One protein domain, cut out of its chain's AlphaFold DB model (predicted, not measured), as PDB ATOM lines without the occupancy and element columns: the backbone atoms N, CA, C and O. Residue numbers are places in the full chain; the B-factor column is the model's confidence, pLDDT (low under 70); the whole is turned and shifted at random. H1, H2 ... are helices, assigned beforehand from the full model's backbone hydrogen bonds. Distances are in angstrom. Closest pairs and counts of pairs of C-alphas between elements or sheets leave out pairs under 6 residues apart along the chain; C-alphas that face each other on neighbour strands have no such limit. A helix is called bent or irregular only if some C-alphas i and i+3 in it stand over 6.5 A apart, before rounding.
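Overview. This is residues 2 to 146 of the 173 residues of an uncharacterized protein of Flavobacterium sp. (UniProt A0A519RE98). A five-helix body is built round a short helix, H2, in its middle: the long H1 and the last helix H5 run nearly along H2, while the hairpin of H3 and H4 packs on H2 and crosses it at 40 to 47 degrees. H4 and H5 cover H2 from different sides, and the first residues of H1, 2 to 7, stick out free. The printed part has 145 residues with five named helices, H1 to H5 in chain order, and no named strand; the class is all helix. It is compact, with a radius of gyration of the C-alphas of 15.5 A, yet elongated, spanning 52 by 30 by 23 A.

Along the chain. H1, residues 2 to 34, begins at C-alpha 2 (209.947, 188.990, 245.341) and is 47.2 A long. H2, residues 39 to 56, is 24.6 A long, has a kink of 28 degrees near residue 46 and is only just irregular, with C-alphas 50 and 53 6.7 A apart. H3, residues 65 to 86, is 31.2 A long and ends at C-alpha 86 (176.773, 204.239, 240.180). H4, residues 91 to 118, is 38.8 A long, with a kink of 50 degrees near residue 99; it is irregular, with C-alphas 96 and 99 7.0 A apart. H5, residues 123 to 141, is 27.2 A long, has a kink of 25 degrees near residue 135 and ends at C-alpha 141 (163.349, 189.146, 231.453).

Arrangement. H2 is the hub, touching the four other helices. H1, H2 and H5 form a bundle, up and down, each running against the one before it. H1 and H2 are a hairpin at a shallow tilt of 19 degrees; their closest C-alphas, Ala 15 and Leu 56, are 5.6 A apart. H2 and H5 touch at 14 degrees, shallow, opposite ways, closest at the C-alphas of Phe 40 and Ser 138, 6.1 A. H1 touches H5 with residues 26 to 34 alone, closest at the C-alphas of Gly 30 and Ser 138, 6.5 A. H2 and H4 touch at a steep tilt of 40 degrees, the same way, with the C-alphas of Gly 50 and Thr 105 closest at 4.1 A. H3 touches H2 with residues 68 to 76 alone, at a steep tilt of 47 degrees, closest at the C-alphas of Ala 72 and Gly 50, 4.8 A. H3 and H4 are a hairpin at 34.7 degrees, only just short of steep, closest at the C-alphas of Arg 69 and Ser 109, 6.0 A. H1 and H4 are apart, as are H3 and H5. In H1 and H3 every O i to N i+4 pair is within hydrogen-bond range; the counts are 10 of 14 in H2, 22 of 24 in H4 and 14 of 15 in H5.

Size, cuts and confidence. The C-alphas farthest apart are those of Lys 2 and Pro 146, 56.3 A. The printed part has no cut; the link from H2 to H3 is short, the other three are tight. The mean pLDDT of the printed part is 81.2, with values under 70 at residues 2 to 8, 34 to 36, 58 to 62, 87 to 90 and 142 to 146.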
ATOM      1  N   LYS A   2     210.884 187.827 245.322       51.19
ATOM      2  CA  LYS A   2     209.947 188.990 245.341       51.19
ATOM      3  C   LYS A   2     209.224 189.250 244.002       51.19
ATOM      4  O   LYS A   2     208.126 189.799 243.999       51.19
ATOM      5  N   ILE A   3     209.829 188.852 242.880       59.19
ATOM      6  CA  ILE A   3     209.321 189.105 241.521       59.19
ATOM      7  C   ILE A   3     208.092 188.224 241.214       59.19
ATOM      8  O   ILE A   3     207.069 188.750 240.778       59.19
ATOM      9  N   ASP A   4     208.122 186.934 241.569       59.50
ATOM     10  CA  ASP A   4     206.991 186.008 241.376       59.50
ATOM     11  C   ASP A   4     205.740 186.415 242.162       59.50
ATOM     12  O   ASP A   4     204.624 186.377 241.642       59.50
ATOM     13  N   LEU A   5     205.911 186.886 243.402       60.47
ATOM     14  CA  LEU A   5     204.802 187.367 244.232       60.47
ATOM     15  C   LEU A   5     204.126 188.605 243.629       60.47
ATOM     16  O   LEU A   5     202.901 188.735 243.700       60.47
ATOM     17  N   LYS A   6     204.903 189.506 243.010       61.69
ATOM     18  CA  LYS A   6     204.372 190.720 242.374       61.69
ATOM     19  C   LYS A   6     203.531 190.364 241.146       61.69
ATOM     20  O   LYS A   6     202.425 190.880 241.011       61.69
ATOM     21  N   ILE A   7     204.004 189.429 240.321       66.19
ATOM     22  CA  ILE A   7     203.295 188.940 239.128       66.19
ATOM     23  C   ILE A   7     201.990 188.235 239.522       66.19
ATOM     24  O   ILE A   7     200.935 188.520 238.958       66.19
ATOM     25  N   ILE A   8     202.027 187.367 240.539       69.12
ATOM     26  CA  ILE A   8     200.826 186.687 241.050       69.12
ATOM     27  C   ILE A   8     199.807 187.709 241.568       69.12
ATOM     28  O   ILE A   8     198.616 187.591 241.276       69.12
ATOM     29  N   ARG A   9     200.260 188.737 242.296       73.69
ATOM     30  CA  ARG A   9     199.387 189.796 242.812       73.69
ATOM     31  C   ARG A   9     198.758 190.619 241.686       73.69
ATOM     32  O   ARG A   9     197.552 190.831 241.729       73.69
ATOM     33  N   TYR A  10     199.519 191.014 240.664       77.88
ATOM     34  CA  TYR A  10     198.970 191.721 239.499       77.88
ATOM     35  C   TYR A  10     197.911 190.896 238.764       77.88
ATOM     36  O   TYR A  10     196.856 191.426 238.433       77.88
ATOM     37  N   ARG A  11     198.135 189.589 238.581       77.75
ATOM     38  CA  ARG A  11     197.147 188.703 237.941       77.75
ATOM     39  C   ARG A  11     195.854 188.573 238.755       77.75
ATOM     40  O   ARG A  11     194.785 188.534 238.155       77.75
ATOM     41  N   LYS A  12     195.938 188.538 240.095       81.00
ATOM     42  CA  LYS A  12     194.753 188.558 240.981       81.00
ATOM     43  C   LYS A  12     193.930 189.824 240.761       81.00
ATOM     44  O   LYS A  12     192.741 189.734 240.483       81.00
ATOM     45  N   TRP A  13     194.573 190.986 240.856       84.00
ATOM     46  CA  TRP A  13     193.899 192.273 240.684       84.00
ATOM     47  C   TRP A  13     193.320 192.435 239.288       84.00
ATOM     48  O   TRP A  13     192.192 192.893 239.170       84.00
ATOM     49  N   PHE A  14     194.041 191.997 238.254       85.31
ATOM     50  CA  PHE A  14     193.534 192.019 236.889       85.31
ATOM     51  C   PHE A  14     192.253 191.188 236.769       85.31
ATOM     52  O   PHE A  14     191.242 191.720 236.342       85.31
ATOM     53  N   ALA A  15     192.244 189.941 237.257       84.56
ATOM     54  CA  ALA A  15     191.051 189.089 237.235       84.56
ATOM     55  C   ALA A  15     189.846 189.711 237.967       84.56
ATOM     56  O   ALA A  15     188.721 189.653 237.464       84.56
ATOM     57  N   ILE A  16     190.083 190.313 239.137       87.19
ATOM     58  CA  ILE A  16     189.052 191.004 239.924       87.19
ATOM     59  C   ILE A  16     188.512 192.208 239.141       87.19
ATOM     60  O   ILE A  16     187.308 192.306 238.931       87.19
ATOM     61  N   LEU A  17     189.399 193.080 238.655       89.12
ATOM     62  CA  LEU A  17     189.041 194.278 237.891       89.12
ATOM     63  C   LEU A  17     188.250 193.934 236.632       89.12
ATOM     64  O   LEU A  17     187.222 194.553 236.387       89.12
ATOM     65  N   THR A  18     188.681 192.934 235.858       87.50
ATOM     66  CA  THR A  18     187.960 192.529 234.644       87.50
ATOM     67  C   THR A  18     186.575 191.984 234.983       87.50
ATOM     68  O   THR A  18     185.603 192.343 234.326       87.50
ATOM     69  N   THR A  19     186.462 191.163 236.033       89.81
ATOM     70  CA  THR A  19     185.170 190.606 236.467       89.81
ATOM     71  C   THR A  19     184.217 191.706 236.920       89.81
ATOM     72  O   THR A  19     183.064 191.718 236.500       89.81
ATOM     73  N   ILE A  20     184.696 192.637 237.750       90.81
ATOM     74  CA  ILE A  20     183.889 193.751 238.257       90.81
ATOM     75  C   ILE A  20     183.480 194.668 237.114       90.81
ATOM     76  O   ILE A  20     182.320 195.042 237.046       90.81
ATOM     77  N   PHE A  21     184.398 195.004 236.208       91.31
ATOM     78  CA  PHE A  21     184.093 195.866 235.071       91.31
ATOM     79  C   PHE A  21     182.975 195.276 234.208       91.31
ATOM     80  O   PHE A  21     182.011 195.968 233.899       91.31
ATOM     81  N   VAL A  22     183.066 193.981 233.889       90.25
ATOM     82  CA  VAL A  22     182.012 193.264 233.159       90.25
ATOM     83  C   VAL A  22     180.710 193.256 233.960       90.25
ATOM     84  O   VAL A  22     179.676 193.634 233.424       90.25
ATOM     85  N   ALA A  23     180.750 192.877 235.239       90.06
ATOM     86  CA  ALA A  23     179.556 192.802 236.077       90.06
ATOM     87  C   ALA A  23     178.857 194.164 236.208       90.06
ATOM     88  O   ALA A  23     177.656 194.244 235.995       90.06
ATOM     89  N   VAL A  24     179.596 195.240 236.493       89.38
ATOM     90  CA  VAL A  24     179.049 196.603 236.585       89.38
ATOM     91  C   VAL A  24     178.464 197.035 235.248       89.38
ATOM     92  O   VAL A  24     177.350 197.540 235.227       89.38
ATOM     93  N   LEU A  25     179.165 196.806 234.133       89.69
ATOM     94  CA  LEU A  25     178.663 197.176 232.812       89.69
ATOM     95  C   LEU A  25     177.328 196.483 232.504       89.69
ATOM     96  O   LEU A  25     176.378 197.143 232.096       89.69
ATOM     97  N   PHE A  26     177.235 195.175 232.745       87.19
ATOM     98  CA  PHE A  26     176.001 194.417 232.534       87.19
ATOM     99  C   PHE A  26     174.882 194.829 233.491       87.19
ATOM    100  O   PHE A  26     173.740 194.952 233.060       87.19
ATOM    101  N   SER A  27     175.192 195.084 234.760       86.56
ATOM    102  CA  SER A  27     174.198 195.544 235.730       86.56
ATOM    103  C   SER A  27     173.678 196.937 235.401       86.56
ATOM    104  O   SER A  27     172.480 197.164 235.482       86.56
ATOM    105  N   LEU A  28     174.543 197.857 234.966       85.81
ATOM    106  CA  LEU A  28     174.119 199.184 234.526       85.81
ATOM    107  C   LEU A  28     173.242 199.111 233.276       85.81
ATOM    108  O   LEU A  28     172.242 199.818 233.197       85.81
ATOM    109  N   LEU A  29     173.581 198.243 232.318       83.88
ATOM    110  CA  LEU A  29     172.728 198.000 231.155       83.88
ATOM    111  C   LEU A  29     171.371 197.416 231.574       83.88
ATOM    112  O   LEU A  29     170.346 197.898 231.107       83.88
ATOM    113  N   GLY A  30     171.348 196.442 232.488       78.62
ATOM    114  CA  GLY A  30     170.107 195.881 233.030       78.62
ATOM    115  C   GLY A  30     169.227 196.939 233.700       78.62
ATOM    116  O   GLY A  30     168.055 197.068 233.366       78.62
ATOM    117  N   ILE A  31     169.813 197.758 234.573       81.06
ATOM    118  CA  ILE A  31     169.084 198.779 235.334       81.06
ATOM    119  C   ILE A  31     168.588 199.920 234.436       81.06
ATOM    120  O   ILE A  31     167.439 200.323 234.556       81.06
ATOM    121  N   TYR A  32     169.428 200.458 233.546       80.12
ATOM    122  CA  TYR A  32     169.081 201.663 232.777       80.12
ATOM    123  C   TYR A  32     168.410 201.391 231.429       80.12
ATOM    124  O   TYR A  32     167.702 202.257 230.928       80.12
ATOM    125  N   VAL A  33     168.678 200.246 230.793       75.31
ATOM    126  CA  VAL A  33     168.143 199.941 229.451       75.31
ATOM    127  C   VAL A  33     166.911 199.051 229.533       75.31
ATOM    128  O   VAL A  33     166.040 199.128 228.667       75.31
ATOM    129  N   ILE A  34     166.868 198.169 230.533       69.06
ATOM    130  CA  ILE A  34     165.816 197.161 230.681       69.06
ATOM    131  C   ILE A  34     164.887 197.516 231.850       69.06
ATOM    132  O   ILE A  34     163.757 197.055 231.859       69.06
ATOM    133  N   GLU A  35     165.316 198.398 232.766       67.38
ATOM    134  CA  GLU A  35     164.546 198.857 233.937       67.38
ATOM    135  C   GLU A  35     164.087 197.716 234.860       67.38
ATOM    136  O   GLU A  35     163.181 197.879 235.677       67.38
ATOM    137  N   GLU A  36     164.757 196.562 234.786       66.81
ATOM    138  CA  GLU A  36     164.389 195.381 235.557       66.81
ATOM    139  C   GLU A  36     165.326 195.111 236.730       66.81
ATOM    140  O   GLU A  36     166.521 194.843 236.587       66.81
ATOM    141  N   TYR A  37     164.727 195.100 237.920       70.06
ATOM    142  CA  TYR A  37     165.328 194.657 239.173       70.06
ATOM    143  C   TYR A  37     164.927 193.198 239.435       70.06
ATOM    144  O   TYR A  37     164.188 192.887 240.370       70.06
ATOM    145  N   GLY A  38     165.363 192.312 238.536       73.19
ATOM    146  CA  GLY A  38     164.908 190.923 238.452       73.19
ATOM    147  C   GLY A  38     165.911 189.865 238.922       73.19
ATOM    148  O   GLY A  38     166.893 190.128 239.630       73.19
ATOM    149  N   ILE A  39     165.671 188.626 238.489       80.00
ATOM    150  CA  ILE A  39     166.503 187.454 238.788       80.00
ATOM    151  C   ILE A  39     167.901 187.657 238.194       80.00
ATOM    152  O   ILE A  39     168.888 187.264 238.820       80.00
ATOM    153  N   PHE A  40     168.035 188.329 237.048       84.88
ATOM    154  CA  PHE A  40     169.337 188.623 236.445       84.88
ATOM    155  C   PHE A  40     170.327 189.282 237.424       84.88
ATOM    156  O   PHE A  40     171.437 188.771 237.624       84.88
ATOM    157  N   ILE A  41     169.922 190.366 238.092       82.38
ATOM    158  CA  ILE A  41     170.804 191.147 238.975       82.38
ATOM    159  C   ILE A  41     171.023 190.436 240.318       82.38
ATOM    160  O   ILE A  41     172.143 190.429 240.833       82.38
ATOM    161  N   PHE A  42     169.991 189.794 240.879       85.50
ATOM    162  CA  PHE A  42     170.073 189.170 242.210       85.50
ATOM    163  C   PHE A  42     170.596 187.727 242.215       85.50
ATOM    164  O   PHE A  42     171.051 187.247 243.256       85.50
ATOM    165  N   PHE A  43     170.571 187.035 241.076       88.50
ATOM    166  CA  PHE A  43     171.033 185.652 240.941       88.50
ATOM    167  C   PHE A  43     172.249 185.548 240.021       88.50
ATOM    168  O   PHE A  43     173.312 185.074 240.435       88.50
ATOM    169  N   LEU A  44     172.114 185.992 238.767       89.44
ATOM    170  CA  LEU A  44     173.093 185.676 237.726       89.44
ATOM    171  C   LEU A  44     174.387 186.478 237.889       89.44
ATOM    172  O   LEU A  44     175.479 185.916 237.767       89.44
ATOM    173  N   ILE A  45     174.283 187.758 238.247       90.50
ATOM    174  CA  ILE A  45     175.439 188.612 238.535       90.50
ATOM    175  C   ILE A  45     176.262 188.116 239.742       90.50
ATOM    176  O   ILE A  45     177.464 187.893 239.565       90.50
ATOM    177  N   PRO A  46     175.700 187.881 240.948       90.62
ATOM    178  CA  PRO A  46     176.482 187.365 242.076       90.62
ATOM    179  C   PRO A  46     177.063 185.975 241.795       90.62
ATOM    180  O   PRO A  46     178.204 185.690 242.171       90.62
ATOM    181  N   PHE A  47     176.345 185.125 241.056       91.44
ATOM    182  CA  PHE A  47     176.895 183.858 240.576       91.44
ATOM    183  C   PHE A  47     178.118 184.068 239.665       91.44
ATOM    184  O   PHE A  47     179.161 183.434 239.866       91.44
ATOM    185  N   PHE A  48     178.033 184.990 238.702       91.12
ATOM    186  CA  PHE A  48     179.134 185.349 237.803       91.12
ATOM    187  C   PHE A  48     180.334 185.942 238.554       91.12
ATOM    188  O   PHE A  48     181.477 185.566 238.276       91.12
ATOM    189  N   LEU A  49     180.090 186.805 239.545       90.88
ATOM    190  CA  LEU A  49     181.106 187.363 240.448       90.88
ATOM    191  C   LEU A  49     181.808 186.278 241.273       90.88
ATOM    192  O   LEU A  49     183.007 186.384 241.528       90.88
ATOM    193  N   GLY A  50     181.093 185.221 241.664       88.75
ATOM    194  CA  GLY A  50     181.673 184.067 242.350       88.75
ATOM    195  C   GLY A  50     182.494 183.157 241.435       88.75
ATOM    196  O   GLY A  50     183.557 182.668 241.825       88.75
ATOM    197  N   PHE A  51     182.019 182.937 240.209       88.88
ATOM    198  CA  PHE A  51     182.589 181.976 239.263       88.88
ATOM    199  C   PHE A  51     183.807 182.521 238.495       88.88
ATOM    200  O   PHE A  51     184.825 181.834 238.345       88.88
ATOM    201  N   SER A  52     183.734 183.765 238.024       87.00
ATOM    202  CA  SER A  52     184.729 184.370 237.125       87.00
ATOM    203  C   SER A  52     186.133 184.493 237.719       87.00
ATOM    204  O   SER A  52     187.096 184.110 237.044       87.00
ATOM    205  N   PRO A  53     186.312 184.935 238.982       83.69
ATOM    206  CA  PRO A  53     187.644 185.044 239.558       83.69
ATOM    207  C   PRO A  53     188.306 183.674 239.717       83.69
ATOM    208  O   PRO A  53     189.521 183.571 239.565       83.69
ATOM    209  N   ALA A  54     187.524 182.613 239.956       82.56
ATOM    210  CA  ALA A  54     188.023 181.241 240.020       82.56
ATOM    211  C   ALA A  54     188.571 180.761 238.665       82.56
ATOM    212  O   ALA A  54     189.576 180.053 238.630       82.56
ATOM    213  N   MET A  55     187.929 181.160 237.561       77.81
ATOM    214  CA  MET A  55     188.331 180.819 236.190       77.81
ATOM    215  C   MET A  55     189.574 181.593 235.738       77.81
ATOM    216  O   MET A  55     190.522 181.005 235.212       77.81
ATOM    217  N   LEU A  56     189.572 182.912 235.955       76.81
ATOM    218  CA  LEU A  56     190.624 183.824 235.500       76.81
ATOM    219  C   LEU A  56     191.899 183.692 236.340       76.81
ATOM    220  O   LEU A  56     193.016 183.715 235.810       76.81
ATOM    221  N   TYR A  57     191.755 183.498 237.653       74.44
ATOM    222  CA  TYR A  57     192.883 183.265 238.543       74.44
ATOM    223  C   TYR A  57     193.274 181.781 238.548       74.44
ATOM    224  O   TYR A  57     193.087 181.056 239.520       74.44
ATOM    225  N   ARG A  58     193.873 181.326 237.441       67.94
ATOM    226  CA  ARG A  58     194.479 179.992 237.323       67.94
ATOM    227  C   ARG A  58     195.942 180.020 237.780       67.94
ATOM    228  O   ARG A  58     196.829 180.517 237.074       67.94
ATOM    229  N   LYS A  59     196.208 179.453 238.959       66.44
ATOM    230  CA  LYS A  59     197.551 179.147 239.475       66.44
ATOM    231  C   LYS A  59     197.893 177.704 239.113       66.44
ATOM    232  O   LYS A  59     197.076 176.811 239.300       66.44
ATOM    233  N   LYS A  60     199.090 177.487 238.566       59.28
ATOM    234  CA  LYS A  60     199.413 176.287 237.784       59.28
ATOM    235  C   LYS A  60     199.424 174.968 238.569       59.28
ATOM    236  O   LYS A  60     199.423 173.961 237.892       59.28
ATOM    237  N   ASN A  61     199.397 174.943 239.911       50.25
ATOM    238  CA  ASN A  61     199.431 173.671 240.658       50.25
ATOM    239  C   ASN A  61     198.853 173.664 242.090       50.25
ATOM    240  O   ASN A  61     198.833 172.599 242.689       50.25
ATOM    241  N   ASP A  62     198.384 174.781 242.664       62.69
ATOM    242  CA  ASP A  62     197.999 174.770 244.090       62.69
ATOM    243  C   ASP A  62     197.019 175.894 244.452       62.69
ATOM    244  O   ASP A  62     197.359 176.912 245.066       62.69
ATOM    245  N   LEU A  63     195.794 175.775 243.947       72.25
ATOM    246  CA  LEU A  63     194.699 176.667 244.315       72.25
ATOM    247  C   LEU A  63     193.960 176.068 245.506       72.25
ATOM    248  O   LEU A  63     193.269 175.064 245.372       72.25
ATOM    249  N   ALA A  64     194.087 176.696 246.671       82.19
ATOM    250  CA  ALA A  64     193.251 176.369 247.813       82.19
ATOM    251  C   ALA A  64     191.859 176.989 247.628       82.19
ATOM    252  O   ALA A  64     191.735 178.161 247.267       82.19
ATOM    253  N   TYR A  65     190.805 176.243 247.970       82.56
ATOM    254  CA  TYR A  65     189.430 176.753 247.929       82.56
ATOM    255  C   TYR A  65     189.256 178.049 248.740       82.56
ATOM    256  O   TYR A  65     188.557 178.967 248.321       82.56
ATOM    257  N   LYS A  66     189.969 178.167 249.870       85.38
ATOM    258  CA  LYS A  66     189.981 179.378 250.702       85.38
ATOM    259  C   LYS A  66     190.441 180.622 249.929       85.38
ATOM    260  O   LYS A  66     189.864 181.685 250.130       85.38
ATOM    261  N   GLU A  67     191.436 180.501 249.044       84.44
ATOM    262  CA  GLU A  67     191.899 181.637 248.234       84.44
ATOM    263  C   GLU A  67     190.846 182.060 247.211       84.44
ATOM    264  O   GLU A  67     190.556 183.249 247.104       84.44
ATOM    265  N   VAL A  68     190.242 181.102 246.500       85.50
ATOM    266  CA  VAL A  68     189.186 181.382 245.510       85.50
ATOM    267  C   VAL A  68     188.000 182.069 246.168       85.50
ATOM    268  O   VAL A  68     187.544 183.108 245.699       85.50
ATOM    269  N   ARG A  69     187.551 181.520 247.298       88.69
ATOM    270  CA  ARG A  69     186.447 182.064 248.079       88.69
ATOM    271  C   ARG A  69     186.731 183.499 248.533       88.69
ATOM    272  O   ARG A  69     185.880 184.365 248.370       88.69
ATOM    273  N   ASN A  70     187.927 183.774 249.057       88.88
ATOM    274  CA  ASN A  70     188.291 185.127 249.486       88.88
ATOM    275  C   ASN A  70     188.328 186.116 248.313       88.88
ATOM    276  O   ASN A  70     187.872 187.247 248.463       88.88
ATOM    277  N   ILE A  71     188.838 185.704 247.149       88.62
ATOM    278  CA  ILE A  71     188.854 186.548 245.946       88.62
ATOM    279  C   ILE A  71     187.420 186.828 245.465       88.62
ATOM    280  O   ILE A  71     187.107 187.972 245.141       88.62
ATOM    281  N   ALA A  72     186.545 185.818 245.464       90.38
ATOM    282  CA  ALA A  72     185.136 185.959 245.098       90.38
ATOM    283  C   ALA A  72     184.401 186.953 246.014       90.38
ATOM    284  O   ALA A  72     183.823 187.918 245.525       90.38
ATOM    285  N   PHE A  73     184.502 186.795 247.339       91.31
ATOM    286  CA  PHE A  73     183.872 187.729 248.283       91.31
ATOM    287  C   PHE A  73     184.474 189.136 248.232       91.31
ATOM    288  O   PHE A  73     183.751 190.112 248.392       91.31
ATOM    289  N   THR A  74     185.777 189.260 247.966       91.00
ATOM    290  CA  THR A  74     186.406 190.575 247.760       91.00
ATOM    291  C   THR A  74     185.858 191.243 246.498       91.00
ATOM    292  O   THR A  74     185.568 192.434 246.513       91.00
ATOM    293  N   SER A  75     185.670 190.474 245.421       91.00
ATOM    294  CA  SER A  75     185.073 190.970 244.176       91.00
ATOM    295  C   SER A  75     183.628 191.410 244.398       91.00
ATOM    296  O   SER A  75     183.259 192.488 243.945       91.00
ATOM    297  N   LEU A  76     182.846 190.626 245.150       91.06
ATOM    298  CA  LEU A  76     181.484 190.982 245.545       91.06
ATOM    299  C   LEU A  76     181.455 192.285 246.354       91.06
ATOM    300  O   LEU A  76     180.688 193.178 246.027       91.06
ATOM    301  N   GLY A  77     182.319 192.423 247.363       90.38
ATOM    302  CA  GLY A  77     182.377 193.628 248.193       90.38
ATOM    303  C   GLY A  77     182.729 194.885 247.393       90.38
ATOM    304  O   GLY A  77     182.066 195.908 247.540       90.38
ATOM    305  N   ILE A  78     183.728 194.808 246.505       91.38
ATOM    306  CA  ILE A  78     184.085 195.942 245.636       91.38
ATOM    307  C   ILE A  78     182.943 196.243 244.660       91.38
ATOM    308  O   ILE A  78     182.602 197.406 244.471       91.38
ATOM    309  N   TYR A  79     182.323 195.214 244.079       90.62
ATOM    310  CA  TYR A  79     181.166 195.375 243.203       90.62
ATOM    311  C   TYR A  79     179.995 196.075 243.913       90.62
ATOM    312  O   TYR A  79     179.427 197.005 243.351       90.62
ATOM    313  N   SER A  80     179.684 195.709 245.160       88.38
ATOM    314  CA  SER A  80     178.655 196.382 245.963       88.38
ATOM    315  C   SER A  80     178.974 197.861 246.198       88.38
ATOM    316  O   SER A  80     178.082 198.698 246.101       88.38
ATOM    317  N   VAL A  81     180.241 198.205 246.451       89.06
ATOM    318  CA  VAL A  81     180.671 199.610 246.568       89.06
ATOM    319  C   VAL A  81     180.548 200.338 245.229       89.06
ATOM    320  O   VAL A  81     180.087 201.475 245.201       89.06
ATOM    321  N   CYS A  82     180.906 199.698 244.111       88.19
ATOM    322  CA  CYS A  82     180.704 200.275 242.782       88.19
ATOM    323  C   CYS A  82     179.220 200.545 242.511       88.19
ATOM    324  O   CYS A  82     178.886 201.647 242.087       88.19
ATOM    325  N   LEU A  83     178.332 199.591 242.801       83.69
ATOM    326  CA  LEU A  83     176.891 199.804 242.667       83.69
ATOM    327  C   LEU A  83     176.399 200.962 243.534       83.69
ATOM    328  O   LEU A  83     175.642 201.777 243.042       83.69
ATOM    329  N   MET A  84     176.876 201.093 244.772       84.56
ATOM    330  CA  MET A  84     176.497 202.207 245.648       84.56
ATOM    331  C   MET A  84     176.905 203.587 245.092       84.56
ATOM    332  O   MET A  84     176.290 204.593 245.429       84.56
ATOM    333  N   VAL A  85     177.954 203.651 244.263       84.31
ATOM    334  CA  VAL A  85     178.405 204.893 243.610       84.31
ATOM    335  C   VAL A  85     177.651 205.158 242.303       84.31
ATOM    336  O   VAL A  85     177.377 206.314 241.989       84.31
ATOM    337  N   PHE A  86     177.354 204.113 241.523       77.25
ATOM    338  CA  PHE A  86     176.773 204.239 240.180       77.25
ATOM    339  C   PHE A  86     175.244 204.150 240.141       77.25
ATOM    340  O   PHE A  86     174.622 204.828 239.329       77.25
ATOM    341  N   ALA A  87     174.640 203.313 240.979       67.38
ATOM    342  CA  ALA A  87     173.199 203.185 241.113       67.38
ATOM    343  C   ALA A  87     172.727 204.084 242.262       67.38
ATOM    344  O   ALA A  87     173.324 204.103 243.337       67.38
ATOM    345  N   ILE A  88     171.627 204.813 242.058       61.88
ATOM    346  CA  ILE A  88     170.948 205.601 243.105       61.88
ATOM    347  C   ILE A  88     170.146 204.635 243.997       61.88
ATOM    348  O   ILE A  88     168.963 204.821 244.263       61.88
ATOM    349  N   GLU A  89     170.771 203.542 244.422       61.28
ATOM    350  CA  GLU A  89     170.196 202.616 245.382       61.28
ATOM    351  C   GLU A  89     170.841 202.850 246.747       61.28
ATOM    352  O   GLU A  89     172.058 202.975 246.891       61.28
ATOM    353  N   GLY A  90     170.009 202.944 247.782       69.75
ATOM    354  CA  GLY A  90     170.491 203.111 249.147       69.75
ATOM    355  C   GLY A  90     171.141 201.835 249.690       69.75
ATOM    356  O   GLY A  90     170.858 200.727 249.240       69.75
ATOM    357  N   LEU A  91     171.923 201.981 250.766       76.81
ATOM    358  CA  LEU A  91     172.521 200.877 251.542       76.81
ATOM    359  C   LEU A  91     171.509 199.760 251.898       76.81
ATOM    360  O   LEU A  91     171.880 198.603 252.088       76.81
ATOM    361  N   ILE A  92     170.224 200.116 251.977       79.38
ATOM    362  CA  ILE A  92     169.108 199.219 252.281       79.38
ATOM    363  C   ILE A  92     168.907 198.160 251.184       79.38
ATOM    364  O   ILE A  92     168.699 196.999 251.533       79.38
ATOM    365  N   CYS A  93     169.018 198.498 249.887       82.31
ATOM    366  CA  CYS A  93     168.860 197.497 248.819       82.31
ATOM    367  C   CYS A  93     169.969 196.442 248.919       82.31
ATOM    368  O   CYS A  93     169.711 195.243 248.836       82.31
ATOM    369  N   ILE A  94     171.197 196.896 249.197       83.19
ATOM    370  CA  ILE A  94     172.370 196.032 249.264       83.19
ATOM    371  C   ILE A  94     172.228 195.113 250.466       83.19
ATOM    372  O   ILE A  94     172.503 193.925 250.349       83.19
ATOM    373  N   LEU A  95     171.756 195.626 251.603       85.81
ATOM    374  CA  LEU A  95     171.468 194.811 252.781       85.81
ATOM    375  C   LEU A  95     170.381 193.766 252.516       85.81
ATOM    376  O   LEU A  95     170.528 192.624 252.950       85.81
ATOM    377  N   MET A  96     169.324 194.125 251.786       86.44
ATOM    378  CA  MET A  96     168.250 193.193 251.435       86.44
ATOM    379  C   MET A  96     168.727 192.108 250.459       86.44
ATOM    380  O   MET A  96     168.374 190.938 250.601       86.44
ATOM    381  N   ALA A  97     169.570 192.481 249.497       86.44
ATOM    382  CA  ALA A  97     170.120 191.586 248.485       86.44
ATOM    383  C   ALA A  97     171.324 190.768 248.979       86.44
ATOM    384  O   ALA A  97     171.600 189.691 248.449       86.44
ATOM    385  N   ALA A  98     172.040 191.246 249.999       88.56
ATOM    386  CA  ALA A  98     173.231 190.618 250.566       88.56
ATOM    387  C   ALA A  98     173.070 189.119 250.865       88.56
ATOM    388  O   ALA A  98     173.944 188.361 250.439       88.56
ATOM    389  N   PRO A  99     172.011 188.637 251.550       90.06
ATOM    390  CA  PRO A  99     171.869 187.207 251.829       90.06
ATOM    391  C   PRO A  99     171.837 186.364 250.548       90.06
ATOM    392  O   PRO A  99     172.533 185.351 250.464       90.06
ATOM    393  N   LEU A 100     171.098 186.804 249.529       90.94
ATOM    394  CA  LEU A 100     171.023 186.125 248.233       90.94
ATOM    395  C   LEU A 100     172.369 186.193 247.503       90.94
ATOM    396  O   LEU A 100     172.903 185.167 247.073       90.94
ATOM    397  N   ALA A 101     172.965 187.382 247.437       90.94
ATOM    398  CA  ALA A 101     174.232 187.601 246.757       90.94
ATOM    399  C   ALA A 101     175.365 186.755 247.360       90.94
ATOM    400  O   ALA A 101     176.145 186.151 246.621       90.94
ATOM    401  N   LEU A 102     175.441 186.653 248.689       92.19
ATOM    402  CA  LEU A 102     176.434 185.830 249.382       92.19
ATOM    403  C   LEU A 102     176.258 184.341 249.065       92.19
ATOM    404  O   LEU A 102     177.248 183.663 248.777       92.19
ATOM    405  N   LEU A 103     175.019 183.838 249.080       94.00
ATOM    406  CA  LEU A 103     174.719 182.438 248.772       94.00
ATOM    407  C   LEU A 103     175.112 182.083 247.335       94.00
ATOM    408  O   LEU A 103     175.851 181.118 247.119       94.00
ATOM    409  N   PHE A 104     174.696 182.884 246.353       92.25
ATOM    410  CA  PHE A 104     175.007 182.610 244.948       92.25
ATOM    411  C   PHE A 104     176.480 182.810 244.613       92.25
ATOM    412  O   PHE A 104     177.050 181.997 243.884       92.25
ATOM    413  N   THR A 105     177.134 183.809 245.207       92.94
ATOM    414  CA  THR A 105     178.590 183.982 245.081       92.94
ATOM    415  C   THR A 105     179.326 182.762 245.626       92.94
ATOM    416  O   THR A 105     180.284 182.277 245.015       92.94
ATOM    417  N   TRP A 106     178.868 182.215 246.756       92.81
ATOM    418  CA  TRP A 106     179.477 181.031 247.346       92.81
ATOM    419  C   TRP A 106     179.330 179.806 246.438       92.81
ATOM    420  O   TRP A 106     180.337 179.158 246.132       92.81
ATOM    421  N   ILE A 107     178.121 179.544 245.934       93.12
ATOM    422  CA  ILE A 107     177.842 178.446 244.995       93.12
ATOM    423  C   ILE A 107     178.663 178.611 243.708       93.12
ATOM    424  O   ILE A 107     179.346 177.673 243.290       93.12
ATOM    425  N   GLY A 108     178.671 179.809 243.117       90.00
ATOM    426  CA  GLY A 108     179.453 180.120 241.919       90.00
ATOM    427  C   GLY A 108     180.951 179.883 242.126       90.00
ATOM    428  O   GLY A 108     181.604 179.258 241.289       90.00
ATOM    429  N   SER A 109     181.488 180.279 243.285       91.00
ATOM    430  CA  SER A 109     182.899 180.052 243.630       91.00
ATOM    431  C   SER A 109     183.243 178.569 243.801       91.00
ATOM    432  O   SER A 109     184.314 178.126 243.371       91.00
ATOM    433  N   LEU A 110     182.331 177.779 244.377       91.12
ATOM    434  CA  LEU A 110     182.497 176.337 244.557       91.12
ATOM    435  C   LEU A 110     182.492 175.614 243.205       91.12
ATOM    436  O   LEU A 110     183.361 174.774 242.947       91.12
ATOM    437  N   LEU A 111     181.549 175.965 242.329       89.69
ATOM    438  CA  LEU A 111     181.448 175.396 240.988       89.69
ATOM    439  C   LEU A 111     182.653 175.778 240.127       89.69
ATOM    440  O   LEU A 111     183.266 174.892 239.531       89.69
ATOM    441  N   GLY A 112     183.057 177.050 240.129       87.19
ATOM    442  CA  GLY A 112     184.244 177.515 239.406       87.19
ATOM    443  C   GLY A 112     185.519 176.803 239.864       87.19
ATOM    444  O   GLY A 112     186.315 176.343 239.041       87.19
ATOM    445  N   TYR A 113     185.676 176.615 241.179       87.88
ATOM    446  CA  TYR A 113     186.793 175.866 241.754       87.88
ATOM    447  C   TYR A 113     186.772 174.370 241.394       87.88
ATOM    448  O   TYR A 113     187.797 173.796 241.019       87.88
ATOM    449  N   SER A 114     185.615 173.712 241.485       87.06
ATOM    450  CA  SER A 114     185.490 172.292 241.134       87.06
ATOM    451  C   SER A 114     185.776 172.060 239.648       87.06
ATOM    452  O   SER A 114     186.512 171.136 239.283       87.06
ATOM    453  N   LEU A 115     185.267 172.947 238.789       85.88
ATOM    454  CA  LEU A 115     185.449 172.878 237.345       85.88
ATOM    455  C   LEU A 115     186.921 173.049 236.957       85.88
ATOM    456  O   LEU A 115     187.457 172.232 236.206       85.88
ATOM    457  N   ILE A 116     187.605 174.053 237.518       85.00
ATOM    458  CA  ILE A 116     189.006 174.317 237.175       85.00
ATOM    459  C   ILE A 116     189.939 173.178 237.608       85.00
ATOM    460  O   ILE A 116     190.930 172.910 236.918       85.00
ATOM    461  N   LYS A 117     189.594 172.492 238.711       82.44
ATOM    462  CA  LYS A 117     190.325 171.338 239.248       82.44
ATOM    463  C   LYS A 117     190.078 170.060 238.444       82.44
ATOM    464  O   LYS A 117     191.023 169.315 238.207       82.44
ATOM    465  N   ARG A 118     188.835 169.792 238.028       81.50
ATOM    466  CA  ARG A 118     188.470 168.551 237.314       81.50
ATOM    467  C   ARG A 118     188.720 168.613 235.810       81.50
ATOM    468  O   ARG A 118     189.135 167.621 235.219       81.50
ATOM    469  N   ARG A 119     188.419 169.742 235.167       79.12
ATOM    470  CA  ARG A 119     188.450 169.881 233.703       79.12
ATOM    471  C   ARG A 119     189.114 171.200 233.313       79.12
ATOM    472  O   ARG A 119     188.449 172.163 232.937       79.12
ATOM    473  N   PRO A 120     190.452 171.257 233.368       73.56
ATOM    474  CA  PRO A 120     191.172 172.496 233.149       73.56
ATOM    475  C   PRO A 120     190.999 173.095 231.751       73.56
ATOM    476  O   PRO A 120     191.055 174.313 231.609       73.56
ATOM    477  N   ASN A 121     190.781 172.246 230.745       74.12
ATOM    478  CA  ASN A 121     190.677 172.651 229.346       74.12
ATOM    479  C   ASN A 121     189.273 173.157 228.967       74.12
ATOM    480  O   ASN A 121     189.144 173.990 228.081       74.12
ATOM    481  N   SER A 122     188.216 172.701 229.653       74.62
ATOM    482  CA  SER A 122     186.840 173.160 229.394       74.62
ATOM    483  C   SER A 122     186.477 174.429 230.168       74.62
ATOM    484  O   SER A 122     185.418 175.002 229.938       74.62
ATOM    485  N   ALA A 123     187.348 174.869 231.081       73.00
ATOM    486  CA  ALA A 123     187.177 176.079 231.876       73.00
ATOM    487  C   ALA A 123     186.865 177.308 231.006       73.00
ATOM    488  O   ALA A 123     185.889 178.011 231.253       73.00
ATOM    489  N   SER A 124     187.646 177.527 229.944       76.62
ATOM    490  CA  SER A 124     187.446 178.663 229.038       76.62
ATOM    491  C   SER A 124     186.094 178.607 228.323       76.62
ATOM    492  O   SER A 124     185.426 179.629 228.194       76.62
ATOM    493  N   SER A 125     185.656 177.414 227.909       82.12
ATOM    494  CA  SER A 125     184.355 177.220 227.261       82.12
ATOM    495  C   SER A 125     183.198 177.507 228.216       82.12
ATOM    496  O   SER A 125     182.250 178.185 227.836       82.12
ATOM    497  N   THR A 126     183.277 177.056 229.472       83.19
ATOM    498  CA  THR A 126     182.229 177.334 230.468       83.19
ATOM    499  C   THR A 126     182.165 178.813 230.840       83.19
ATOM    500  O   THR A 126     181.071 179.341 231.008       83.19
ATOM    501  N   TYR A 127     183.309 179.499 230.917       84.06
ATOM    502  CA  TYR A 127     183.329 180.950 231.102       84.06
ATOM    503  C   TYR A 127     182.640 181.682 229.943       84.06
ATOM    504  O   TYR A 127     181.822 182.562 230.191       84.06
ATOM    505  N   LEU A 128     182.908 181.282 228.691       85.00
ATOM    506  CA  LEU A 128     182.224 181.841 227.520       85.00
ATOM    507  C   LEU A 128     180.707 181.630 227.582       85.00
ATOM    508  O   LEU A 128     179.954 182.561 227.324       85.00
ATOM    509  N   ILE A 129     180.266 180.421 227.943       86.56
ATOM    510  CA  ILE A 129     178.837 180.107 228.085       86.56
ATOM    511  C   ILE A 129     178.204 181.005 229.147       86.56
ATOM    512  O   ILE A 129     177.144 181.571 228.908       86.56
ATOM    513  N   LEU A 130     178.860 181.174 230.298       85.19
ATOM    514  CA  LEU A 130     178.337 182.022 231.365       85.19
ATOM    515  C   LEU A 130     178.305 183.502 230.957       85.19
ATOM    516  O   LEU A 130     177.349 184.200 231.275       85.19
ATOM    517  N   PHE A 131     179.309 183.966 230.214       86.31
ATOM    518  CA  PHE A 131     179.340 185.320 229.668       86.31
ATOM    519  C   PHE A 131     178.218 185.557 228.646       86.31
ATOM    520  O   PHE A 131     177.603 186.615 228.672       86.31
ATOM    521  N   LEU A 132     177.908 184.578 227.786       86.19
ATOM    522  CA  LEU A 132     176.769 184.647 226.855       86.19
ATOM    523  C   LEU A 132     175.413 184.509 227.557       86.19
ATOM    524  O   LEU A 132     174.420 185.055 227.078       86.19
ATOM    525  N   ALA A 133     175.359 183.799 228.684       84.25
ATOM    526  CA  ALA A 133     174.140 183.679 229.469       84.25
ATOM    527  C   ALA A 133     173.711 185.034 230.053       84.25
ATOM    528  O   ALA A 133     172.515 185.273 230.169       84.25
ATOM    529  N   LEU A 134     174.656 185.933 230.362       83.88
ATOM    530  CA  LEU A 134     174.341 187.258 230.902       83.88
ATOM    531  C   LEU A 134     173.374 188.059 230.003       83.88
ATOM    532  O   LEU A 134     172.259 188.334 230.446       83.88
ATOM    533  N   PRO A 135     173.721 188.398 228.745       82.56
ATOM    534  CA  PRO A 135     172.798 189.118 227.878       82.56
ATOM    535  C   PRO A 135     171.539 188.296 227.597       82.56
ATOM    536  O   PRO A 135     170.457 188.865 227.581       82.56
ATOM    537  N   ALA A 136     171.648 186.974 227.423       83.69
ATOM    538  CA  ALA A 136     170.491 186.136 227.120       83.69
ATOM    539  C   ALA A 136     169.400 186.246 228.197       83.69
ATOM    540  O   ALA A 136     168.259 186.553 227.869       83.69
ATOM    541  N   PHE A 137     169.749 186.067 229.475       80.00
ATOM    542  CA  PHE A 137     168.791 186.211 230.577       80.00
ATOM    543  C   PHE A 137     168.245 187.634 230.690       80.00
ATOM    544  O   PHE A 137     167.049 187.809 230.885       80.00
ATOM    545  N   SER A 138     169.105 188.632 230.491       77.94
ATOM    546  CA  SER A 138     168.713 190.040 230.521       77.94
ATOM    547  C   SER A 138     167.668 190.379 229.441       77.94
ATOM    548  O   SER A 138     166.704 191.086 229.712       77.94
ATOM    549  N   PHE A 139     167.797 189.820 228.233       79.19
ATOM    550  CA  PHE A 139     166.797 189.981 227.169       79.19
ATOM    551  C   PHE A 139     165.519 189.166 227.396       79.19
ATOM    552  O   PHE A 139     164.459 189.594 226.945       79.19
ATOM    553  N   LEU A 140     165.609 187.998 228.043       78.62
ATOM    554  CA  LEU A 140     164.443 187.166 228.354       78.62
ATOM    555  C   LEU A 140     163.526 187.839 229.380       78.62
ATOM    556  O   LEU A 140     162.308 187.762 229.238       78.62
ATOM    557  N   GLU A 141     164.108 188.484 230.390       71.12
ATOM    558  CA  GLU A 141     163.349 189.146 231.453       71.12
ATOM    559  C   GLU A 141     162.491 190.297 230.923       71.12
ATOM    560  O   GLU A 141     161.309 190.319 231.244       71.12
ATOM    561  N   LYS A 142     163.003 191.088 229.963       69.31
ATOM    562  CA  LYS A 142     162.313 192.229 229.321       69.31
ATOM    563  C   LYS A 142     160.878 191.951 228.827       69.31
ATOM    564  O   LYS A 142     160.112 192.882 228.601       69.31
ATOM    565  N   GLY A 143     160.515 190.692 228.578       62.00
ATOM    566  CA  GLY A 143     159.163 190.306 228.158       62.00
ATOM    567  C   GLY A 143     158.145 190.164 229.297       62.00
ATOM    568  O   GLY A 143     156.994 189.825 229.022       62.00
ATOM    569  N   SER A 144     158.551 190.370 230.551       59.44
ATOM    570  CA  SER A 144     157.779 190.046 231.755       59.44
ATOM    571  C   SER A 144     157.220 191.319 232.398       59.44
ATOM    572  O   SER A 144     157.624 191.695 233.492       59.44
ATOM    573  N   GLU A 145     156.295 192.014 231.732       57.00
ATOM    574  CA  GLU A 145     155.623 193.161 232.359       57.00
ATOM    575  C   GLU A 145     154.902 192.698 233.644       57.00
ATOM    576  O   GLU A 145     154.064 191.789 233.580       57.00
ATOM    577  N   PRO A 146     155.213 193.258 234.830       57.94
ATOM    578  CA  PRO A 146     154.562 192.843 236.061       57.94
ATOM    579  C   PRO A 146     153.099 193.287 236.034       57.94
ATOM    580  O   PRO A 146     152.795 194.477 235.964       57.94
TER     581      PRO A 146